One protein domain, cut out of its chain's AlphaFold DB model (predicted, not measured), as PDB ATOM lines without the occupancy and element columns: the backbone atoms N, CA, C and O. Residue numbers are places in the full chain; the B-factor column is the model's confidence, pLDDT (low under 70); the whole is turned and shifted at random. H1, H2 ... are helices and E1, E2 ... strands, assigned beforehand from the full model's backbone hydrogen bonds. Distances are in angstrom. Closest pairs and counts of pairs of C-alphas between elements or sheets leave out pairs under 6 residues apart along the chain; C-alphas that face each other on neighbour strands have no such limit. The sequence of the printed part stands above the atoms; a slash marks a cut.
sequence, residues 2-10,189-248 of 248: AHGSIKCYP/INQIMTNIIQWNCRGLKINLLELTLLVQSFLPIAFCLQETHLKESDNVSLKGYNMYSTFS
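This is residues 2 to 10 and 189 to 248 of the 248 residues of an uncharacterized protein of Mytilus galloprovincialis (UniProt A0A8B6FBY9). A small twisted sheet of four strands, in order E2, E3, E1, E4, has one helix, H2, loosely over E2 and E3, while short H1 lies out beyond one end. The printed part has 69 residues, with E1, H1, E2, H2, E3, E4 along the chain; class and sheet are mixed. It is compact, radius of gyration of the C-alphas 12.0 A, with elongated spans of 39 by 22 by 18 A.

E3, residues 222 to 226, is parallel to E2, residues 196 to 200, with N 197 and O 222 2.9 A apart. E1, residues 6 to 10, is antiparallel to E3, N 8 to O 223 2.9 A, and to E4, residues 241 to 245, N 242 to O 9 2.8 A. H2, residues 204 to 218, only grazes the sheet; 9 of its 11 O i to N i+4 pairs are within hydrogen-bond range. E2, H2, E3 form a strand-helix-strand unit, parallel neighbours with a helix between, its crossover right-handed. H1, residues 189 to 192, is not on the sheet.

E1 begins at C-alpha 6 (112.456, 145.683, 125.224); E4 ends at C-alpha 245 (113.177, 144.506, 120.851). H2 measures 18.4 A.

Residues 11 to 188 are cut out, a 17.2 A gap between C-alphas 10 and 189. The link E3 to E4 is long. Residues 2 to 10, 189 to 194 and 248 have pLDDT under 70.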
ATOM      1  N   ALA A   2     111.046 132.239 126.197       36.56
ATOM      2  CA  ALA A   2     112.034 133.302 126.036       36.56
ATOM      3  C   ALA A   2     111.493 134.608 126.641       36.56
ATOM      4  O   ALA A   2     110.367 135.006 126.341       36.56
ATOM      5  N   HIS A   3     112.275 135.250 127.510       45.03
ATOM      6  CA  HIS A   3     111.978 136.576 128.044       45.03
ATOM      7  C   HIS A   3     112.752 137.602 127.212       45.03
ATOM      8  O   HIS A   3     113.889 137.933 127.530       45.03
ATOM      9  N   GLY A   4     112.147 138.079 126.121       50.22
ATOM     10  CA  GLY A   4     112.676 139.217 125.370       50.22
ATOM     11  C   GLY A   4     112.548 140.492 126.205       50.22
ATOM     12  O   GLY A   4     111.466 140.791 126.720       50.22
ATOM     13  N   SER A   5     113.648 141.225 126.368       52.81
ATOM     14  CA  SER A   5     113.649 142.528 127.036       52.81
ATOM     15  C   SER A   5     113.573 143.618 125.974       52.81
ATOM     16  O   SER A   5     114.362 143.619 125.022       52.81
ATOM     17  N   ILE A   6     112.627 144.545 126.134       64.62
ATOM     18  CA  ILE A   6     112.456 145.683 125.224       64.62
ATOM     19  C   ILE A   6     112.967 146.939 125.923       64.62
ATOM     20  O   ILE A   6     112.589 147.213 127.065       64.62
ATOM     21  N   LYS A   7     113.825 147.693 125.237       68.88
ATOM     22  CA  LYS A   7     114.291 149.009 125.682       68.88
ATOM     23  C   LYS A   7     113.669 150.070 124.785       68.88
ATOM     24  O   LYS A   7     113.689 149.921 123.565       68.88
ATOM     25  N   CYS A   8     113.130 151.130 125.376       63.19
ATOM     26  CA  CYS A   8     112.604 152.269 124.632       63.19
ATOM     27  C   CYS A   8     113.363 153.542 124.995       63.19
ATOM     28  O   CYS A   8     113.475 153.851 126.180       63.19
ATOM     29  N   TYR A   9     113.830 154.283 123.987       55.97
ATOM     30  CA  TYR A   9     114.576 155.532 124.166       55.97
ATOM     31  C   TYR A   9     113.868 156.698 123.455       55.97
ATOM     32  O   TYR A   9     113.376 156.508 122.339       55.97
ATOM     33  N   PRO A  10     113.802 157.895 124.057       45.44
ATOM     34  CA  PRO A  10     113.370 159.118 123.409       45.44
ATOM     35  C   PRO A  10     114.400 159.515 122.355       45.44
ATOM     36  O   PRO A  10     115.560 159.107 122.401       45.44
ATOM     37  N   ILE A 189     113.404 171.363 136.796       56.94
ATOM     38  CA  ILE A 189     114.462 170.766 135.958       56.94
ATOM     39  C   ILE A 189     115.288 169.708 136.718       56.94
ATOM     40  O   ILE A 189     115.778 168.755 136.125       56.94
ATOM     41  N   ASN A 190     115.355 169.810 138.045       49.53
ATOM     42  CA  ASN A 190     116.100 168.891 138.903       49.53
ATOM     43  C   ASN A 190     115.461 167.492 139.038       49.53
ATOM     44  O   ASN A 190     116.140 166.565 139.457       49.53
ATOM     45  N   GLN A 191     114.200 167.301 138.627       51.03
ATOM     46  CA  GLN A 191     113.536 165.984 138.610       51.03
ATOM     47  C   GLN A 191     113.713 165.238 137.271       51.03
ATOM     48  O   GLN A 191     113.189 164.142 137.085       51.03
ATOM     49  N   ILE A 192     114.456 165.833 136.328       52.78
ATOM     50  CA  ILE A 192     114.824 165.238 135.030       52.78
ATOM     51  C   ILE A 192     115.972 164.226 135.199       52.78
ATOM     52  O   ILE A 192     116.297 163.493 134.266       52.78
ATOM     53  N   MET A 193     116.581 164.128 136.386       52.09
ATOM     54  CA  MET A 193     117.650 163.166 136.640       52.09
ATOM     55  C   MET A 193     117.099 161.732 136.675       52.09
ATOM     56  O   MET A 193     116.683 161.203 137.697       52.09
ATOM     57  N   THR A 194     117.131 161.098 135.501       63.28
ATOM     58  CA  THR A 194     117.057 159.647 135.278       63.28
ATOM     59  C   THR A 194     115.744 158.959 135.651       63.28
ATOM     60  O   THR A 194     115.727 157.943 136.338       63.28
ATOM     61  N   ASN A 195     114.626 159.424 135.089       83.38
ATOM     62  CA  ASN A 195     113.363 158.678 135.148       83.38
ATOM     63  C   ASN A 195     113.403 157.481 134.182       83.38
ATOM     64  O   ASN A 195     112.837 157.530 133.091       83.38
ATOM     65  N   ILE A 196     114.121 156.419 134.550       90.81
ATOM     66  CA  ILE A 196     114.061 155.127 133.860       90.81
ATOM     67  C   ILE A 196     113.024 154.267 134.577       90.81
ATOM     68  O   ILE A 196     113.171 153.960 135.758       90.81
ATOM     69  N   ILE A 197     111.984 153.848 133.862       92.25
ATOM     70  CA  ILE A 197     110.931 152.996 134.418       92.25
ATOM     71  C   ILE A 197     111.185 151.553 133.992       92.25
ATOM     72  O   ILE A 197     111.214 151.239 132.802       92.25
ATOM     73  N   GLN A 198     111.326 150.663 134.972       93.62
ATOM     74  CA  GLN A 198     111.336 149.220 134.746       93.62
ATOM     75  C   GLN A 198     109.954 148.653 135.052       93.62
ATOM     76  O   GLN A 198     109.431 148.846 136.149       93.62
ATOM     77  N   TRP A 199     109.352 147.962 134.086       94.69
ATOM     78  CA  TRP A 199     108.007 147.426 134.252       94.69
ATOM     79  C   TRP A 199     107.851 146.052 133.604       94.69
ATOM     80  O   TRP A 199     108.150 145.842 132.431       94.69
ATOM     81  N   ASN A 200     107.340 145.104 134.383       94.62
ATOM     82  CA  ASN A 200     106.878 143.820 133.887       94.62
ATOM     83  C   ASN A 200     105.430 143.950 133.391       94.62
ATOM     84  O   ASN A 200     104.509 144.141 134.187       94.62
ATOM     85  N   CYS A 201     105.238 143.858 132.076       92.44
ATOM     86  CA  CYS A 201     103.956 144.139 131.443       92.44
ATOM     87  C   CYS A 201     103.006 142.938 131.406       92.44
ATOM     88  O   CYS A 201     101.821 143.161 131.189       92.44
ATOM     89  N   ARG A 202     103.484 141.689 131.541       94.44
ATOM     90  CA  ARG A 202     102.672 140.462 131.345       94.44
ATOM     91  C   ARG A 202     101.779 140.486 130.090       94.44
ATOM     92  O   ARG A 202     100.684 139.926 130.073       94.44
ATOM     93  N   GLY A 203     102.245 141.150 129.033       94.38
ATOM     94  CA  GLY A 203     101.522 141.359 127.779       94.38
ATOM     95  C   GLY A 203     101.381 142.838 127.431       94.38
ATOM     96  O   GLY A 203     100.462 143.519 127.883       94.38
ATOM     97  N   LEU A 204     102.249 143.336 126.548       94.12
ATOM     98  CA  LEU A 204     102.296 144.758 126.195       94.12
ATOM     99  C   LEU A 204     101.018 145.243 125.493       94.12
ATOM    100  O   LEU A 204     100.575 146.362 125.728       94.12
ATOM    101  N   LYS A 205     100.400 144.403 124.655       93.31
ATOM    102  CA  LYS A 205      99.195 144.775 123.891       93.31
ATOM    103  C   LYS A 205      98.015 145.161 124.780       93.31
ATOM    104  O   LYS A 205      97.251 146.046 124.417       93.31
ATOM    105  N   ILE A 206      97.870 144.492 125.921       93.56
ATOM    106  CA  ILE A 206      96.763 144.728 126.854       93.56
ATOM    107  C   ILE A 206      97.019 146.020 127.647       93.56
ATOM    108  O   ILE A 206      96.089 146.780 127.896       93.56
ATOM    109  N   ASN A 207      98.290 146.318 127.941       93.81
ATOM    110  CA  ASN A 207      98.698 147.418 128.819       93.81
ATOM    111  C   ASN A 207      99.207 148.664 128.071       93.81
ATOM    112  O   ASN A 207      99.758 149.582 128.678       93.81
ATOM    113  N   LEU A 208      99.014 148.738 126.750       93.25
ATOM    114  CA  LEU A 208      99.507 149.856 125.937       93.25
ATOM    115  C   LEU A 208      98.855 151.198 126.318       93.25
ATOM    116  O   LEU A 208      99.501 152.248 126.267       93.25
ATOM    117  N   LEU A 209      97.582 151.169 126.726       93.56
ATOM    118  CA  LEU A 209      96.863 152.360 127.186       93.56
ATOM    119  C   LEU A 209      97.465 152.904 128.490       93.56
ATOM    120  O   LEU A 209      97.733 154.098 128.596       93.56
ATOM    121  N   GLU A 210      97.740 152.022 129.452       93.44
ATOM    122  CA  GLU A 210      98.385 152.380 130.720       93.44
ATOM    123  C   GLU A 210      99.794 152.933 130.493       93.44
ATOM    124  O   GLU A 210     100.157 153.958 131.069       93.44
ATOM    125  N   LEU A 211     100.558 152.316 129.586       93.44
ATOM    126  CA  LEU A 211     101.880 152.806 129.195       93.44
ATOM    127  C   LEU A 211     101.806 154.228 128.617       93.44
ATOM    128  O   LEU A 211     102.650 155.069 128.920       93.44
ATOM    129  N   THR A 212     100.776 154.523 127.822       92.81
ATOM    130  CA  THR A 212     100.572 155.861 127.247       92.81
ATOM    131  C   THR A 212     100.276 156.901 128.330       92.81
ATOM    132  O   THR A 212     100.789 158.018 128.260       92.81
ATOM    133  N   LEU A 213      99.500 156.539 129.354       92.88
ATOM    134  CA  LEU A 213      99.239 157.414 130.502       92.88
ATOM    135  C   LEU A 213     100.514 157.661 131.322       92.88
ATOM    136  O   LEU A 213     100.800 158.805 131.663       92.88
ATOM    137  N   LEU A 214     101.313 156.615 131.557       91.00
ATOM    138  CA  LEU A 214     102.604 156.699 132.253       91.00
ATOM    139  C   LEU A 214     103.592 157.628 131.539       91.00
ATOM    140  O   LEU A 214     104.268 158.430 132.183       91.00
ATOM    141  N   VAL A 215     103.661 157.545 130.207       91.75
ATOM    142  CA  VAL A 215     104.475 158.456 129.390       91.75
ATOM    143  C   VAL A 215     104.069 159.904 129.634       91.75
ATOM    144  O   VAL A 215     104.928 160.756 129.837       91.75
ATOM    145  N   GLN A 216     102.765 160.186 129.624       90.56
ATOM    146  CA  GLN A 216     102.253 161.548 129.772       90.56
ATOM    147  C   GLN A 216     102.460 162.108 131.181       90.56
ATOM    148  O   GLN A 216     102.705 163.304 131.317       90.56
ATOM    149  N   SER A 217     102.372 161.269 132.217       90.38
ATOM    150  CA  SER A 217     102.486 161.721 133.605       90.38
ATOM    151  C   SER A 217     103.927 161.853 134.090       90.38
ATOM    152  O   SER A 217     104.222 162.779 134.838       90.38
ATOM    153  N   PHE A 218     104.819 160.940 133.687       89.75
ATOM    154  CA  PHE A 218     106.184 160.873 134.226       89.75
ATOM    155  C   PHE A 218     107.270 161.323 133.245       89.75
ATOM    156  O   PHE A 218     108.394 161.560 133.683       89.75
ATOM    157  N   LEU A 219     106.958 161.434 131.944       90.94
ATOM    158  CA  LEU A 219     107.914 161.773 130.877       90.94
ATOM    159  C   LEU A 219     109.273 161.057 131.037       90.94
ATOM    160  O   LEU A 219     110.317 161.708 131.099       90.94
ATOM    161  N   PRO A 220     109.284 159.719 131.170       92.50
ATOM    162  CA  PRO A 220     110.502 158.992 131.492       92.50
ATOM    163  C   PRO A 220     111.516 159.044 130.350       92.50
ATOM    164  O   PRO A 220     111.160 159.045 129.171       92.50
ATOM    165  N   ILE A 221     112.800 159.012 130.700       93.06
ATOM    166  CA  ILE A 221     113.903 158.963 129.734       93.06
ATOM    167  C   ILE A 221     114.013 157.576 129.113       93.06
ATOM    168  O   ILE A 221     114.471 157.454 127.992       93.06
ATOM    169  N   ALA A 222     113.616 156.507 129.796       92.44
ATOM    170  CA  ALA A 222     113.587 155.193 129.170       92.44
ATOM    171  C   ALA A 222     112.553 154.286 129.824       92.44
ATOM    172  O   ALA A 222     112.274 154.397 131.019       92.44
ATOM    173  N   PHE A 223     112.035 153.350 129.034       93.94
ATOM    174  CA  PHE A 223     111.272 152.216 129.542       93.94
ATOM    175  C   PHE A 223     112.050 150.926 129.315       93.94
ATOM    176  O   PHE A 223     112.490 150.643 128.198       93.94
ATOM    177  N   CYS A 224     112.159 150.126 130.367       94.44
ATOM    178  CA  CYS A 224     112.652 148.759 130.320       94.44
ATOM    179  C   CYS A 224     111.465 147.828 130.569       94.44
ATOM    180  O   CYS A 224     110.999 147.704 131.704       94.44
ATOM    181  N   LEU A 225     110.959 147.205 129.506       94.62
ATOM    182  CA  LEU A 225     109.762 146.371 129.569       94.62
ATOM    183  C   LEU A 225     110.131 144.884 129.555       94.62
ATOM    184  O   LEU A 225     110.949 144.443 128.741       94.62
ATOM    185  N   GLN A 226     109.502 144.116 130.444       94.56
ATOM    186  CA  GLN A 226     109.649 142.661 130.564       94.56
ATOM    187  C   GLN A 226     108.313 141.949 130.319       94.56
ATOM    188  O   GLN A 226     107.249 142.553 130.454       94.56
ATOM    189  N   GLU A 227     108.374 140.659 129.963       95.00
ATOM    190  CA  GLU A 227     107.198 139.811 129.681       95.00
ATOM    191  C   GLU A 227     106.216 140.486 128.709       95.00
ATOM    192  O   GLU A 227     105.012 140.577 128.941       95.00
ATOM    193  N   THR A 228     106.727 141.027 127.604       93.81
ATOM    194  CA  THR A 228     105.906 141.794 126.655       93.81
ATOM    195  C   THR A 228     104.995 140.903 125.807       93.81
ATOM    196  O   THR A 228     103.974 141.385 125.316       93.81
ATOM    197  N   HIS A 229     105.328 139.613 125.663       93.44
ATOM    198  CA  HIS A 229     104.626 138.622 124.832       93.44
ATOM    199  C   HIS A 229     104.369 139.082 123.382       93.44
ATOM    200  O   HIS A 229     103.425 138.613 122.740       93.44
ATOM    201  N   LEU A 230     105.192 139.999 122.865       91.44
ATOM    202  CA  LEU A 230     105.129 140.408 121.466       91.44
ATOM    203  C   LEU A 230     105.696 139.309 120.575       91.44
ATOM    204  O   LEU A 230     106.712 138.693 120.896       91.44
ATOM    205  N   LYS A 231     105.043 139.090 119.440       91.44
ATOM    206  CA  LYS A 231     105.577 138.289 118.337       91.44
ATOM    207  C   LYS A 231     106.321 139.193 117.357       91.44
ATOM    208  O   LYS A 231     106.053 140.386 117.300       91.44
ATOM    209  N   GLU A 232     107.171 138.618 116.515       88.81
ATOM    210  CA  GLU A 232     107.834 139.351 115.423       88.81
ATOM    211  C   GLU A 232     106.835 139.993 114.445       88.81
ATOM    212  O   GLU A 232     107.101 141.042 113.870       88.81
ATOM    213  N   SER A 233     105.646 139.398 114.297       91.31
ATOM    214  CA  SER A 233     104.554 139.948 113.487       91.31
ATOM    215  C   SER A 233     103.871 141.171 114.111       91.31
ATOM    216  O   SER A 233     103.040 141.810 113.462       91.31
ATOM    217  N   ASP A 234     104.131 141.454 115.388       90.44
ATOM    218  CA  ASP A 234     103.423 142.485 116.132       90.44
ATOM    219  C   ASP A 234     104.102 143.841 115.965       90.44
ATOM    220  O   ASP A 234     105.200 144.083 116.454       90.44
ATOM    221  N   ASN A 235     103.392 144.762 115.321       89.25
ATOM    222  CA  ASN A 235     103.832 146.141 115.166       89.25
ATOM    223  C   ASN A 235     103.260 146.978 116.311       89.25
ATOM    224  O   ASN A 235     102.083 147.340 116.295       89.25
ATOM    225  N   VAL A 236     104.081 147.262 117.323       91.50
ATOM    226  CA  VAL A 236     103.730 148.171 118.422       91.50
ATOM    227  C   VAL A 236     104.635 149.393 118.351       91.50
ATOM    228  O   VAL A 236     105.846 149.268 118.217       91.50
ATOM    229  N   SER A 237     104.045 150.580 118.436       91.62
ATOM    230  CA  SER A 237     104.771 151.849 118.430       91.62
ATOM    231  C   SER A 237     104.281 152.730 119.569       91.62
ATOM    232  O   SER A 237     103.070 152.874 119.754       91.62
ATOM    233  N   LEU A 238     105.206 153.355 120.290       91.88
ATOM    234  CA  LEU A 238     104.906 154.330 121.332       91.88
ATOM    235  C   LEU A 238     105.317 155.717 120.837       91.88
ATOM    236  O   LEU A 238     106.446 155.921 120.396       91.88
ATOM    237  N   LYS A 239     104.397 156.682 120.869       90.56
ATOM    238  CA  LYS A 239     104.659 158.014 120.314       90.56
ATOM    239  C   LYS A 239     105.795 158.699 121.083       90.56
ATOM    240  O   LYS A 239     105.709 158.843 122.296       90.56
ATOM    241  N   GLY A 240     106.819 159.154 120.360       91.25
ATOM    242  CA  GLY A 240     107.974 159.850 120.937       91.25
ATOM    243  C   GLY A 240     109.063 158.933 121.502       91.25
ATOM    244  O   GLY A 240     110.036 159.440 122.050       91.25
ATOM    245  N   TYR A 241     108.924 157.612 121.352       94.19
ATOM    246  CA  TYR A 241     109.933 156.642 121.771       94.19
ATOM    247  C   TYR A 241     110.269 155.683 120.634       94.19
ATOM    248  O   TYR A 241     109.388 155.145 119.962       94.19
ATOM    249  N   ASN A 242     111.558 155.418 120.473       94.25
ATOM    250  CA  ASN A 242     112.055 154.342 119.634       94.25
ATOM    251  C   ASN A 242     112.019 153.039 120.423       94.25
ATOM    252  O   ASN A 242     112.487 152.999 121.559       94.25
ATOM    253  N   MET A 243     111.470 151.987 119.821       91.88
ATOM    254  CA  MET A 243     111.345 150.675 120.445       91.88
ATOM    255  C   MET A 243     112.447 149.745 119.940       91.88
ATOM    256  O   MET A 243     112.575 149.531 118.736       91.88
ATOM    257  N   TYR A 244     113.200 149.154 120.863       91.25
ATOM    258  CA  TYR A 244     114.237 148.170 120.567       91.25
ATOM    259  C   TYR A 244     113.851 146.848 121.219       91.25
ATOM    260  O   TYR A 244     113.860 146.728 122.445       91.25
ATOM    261  N   SER A 245     113.493 145.861 120.399       87.25
ATOM    262  CA  SER A 245     113.177 144.506 120.851       87.25
ATOM    263  C   SER A 245     114.327 143.571 120.512       87.25
ATOM    264  O   SER A 245     114.776 143.529 119.369       87.25
ATOM    265  N   THR A 246     114.783 142.811 121.503       79.69
ATOM    266  CA  THR A 246     115.697 141.691 121.278       79.69
ATOM    267  C   THR A 246     114.866 140.413 121.266       79.69
ATOM    268  O   THR A 246     114.391 139.950 122.302       79.69
ATOM    269  N   PHE A 247     114.607 139.890 120.069       72.00
ATOM    270  CA  PHE A 247     114.085 138.538 119.909       72.00
ATOM    271  C   PHE A 247     115.300 137.603 119.899       72.00
ATOM    272  O   PHE A 247     116.195 137.784 119.076       72.00
ATOM    273  N   SER A 248     115.372 136.683 120.864       56.19
ATOM    274  CA  SER A 248     116.397 135.633 120.943       56.19
ATOM    275  C   SER A 248     115.784 134.271 120.676       56.19
ATOM    276  O   SER A 248     114.746 134.005 121.335       56.19
TER     277      SER A 248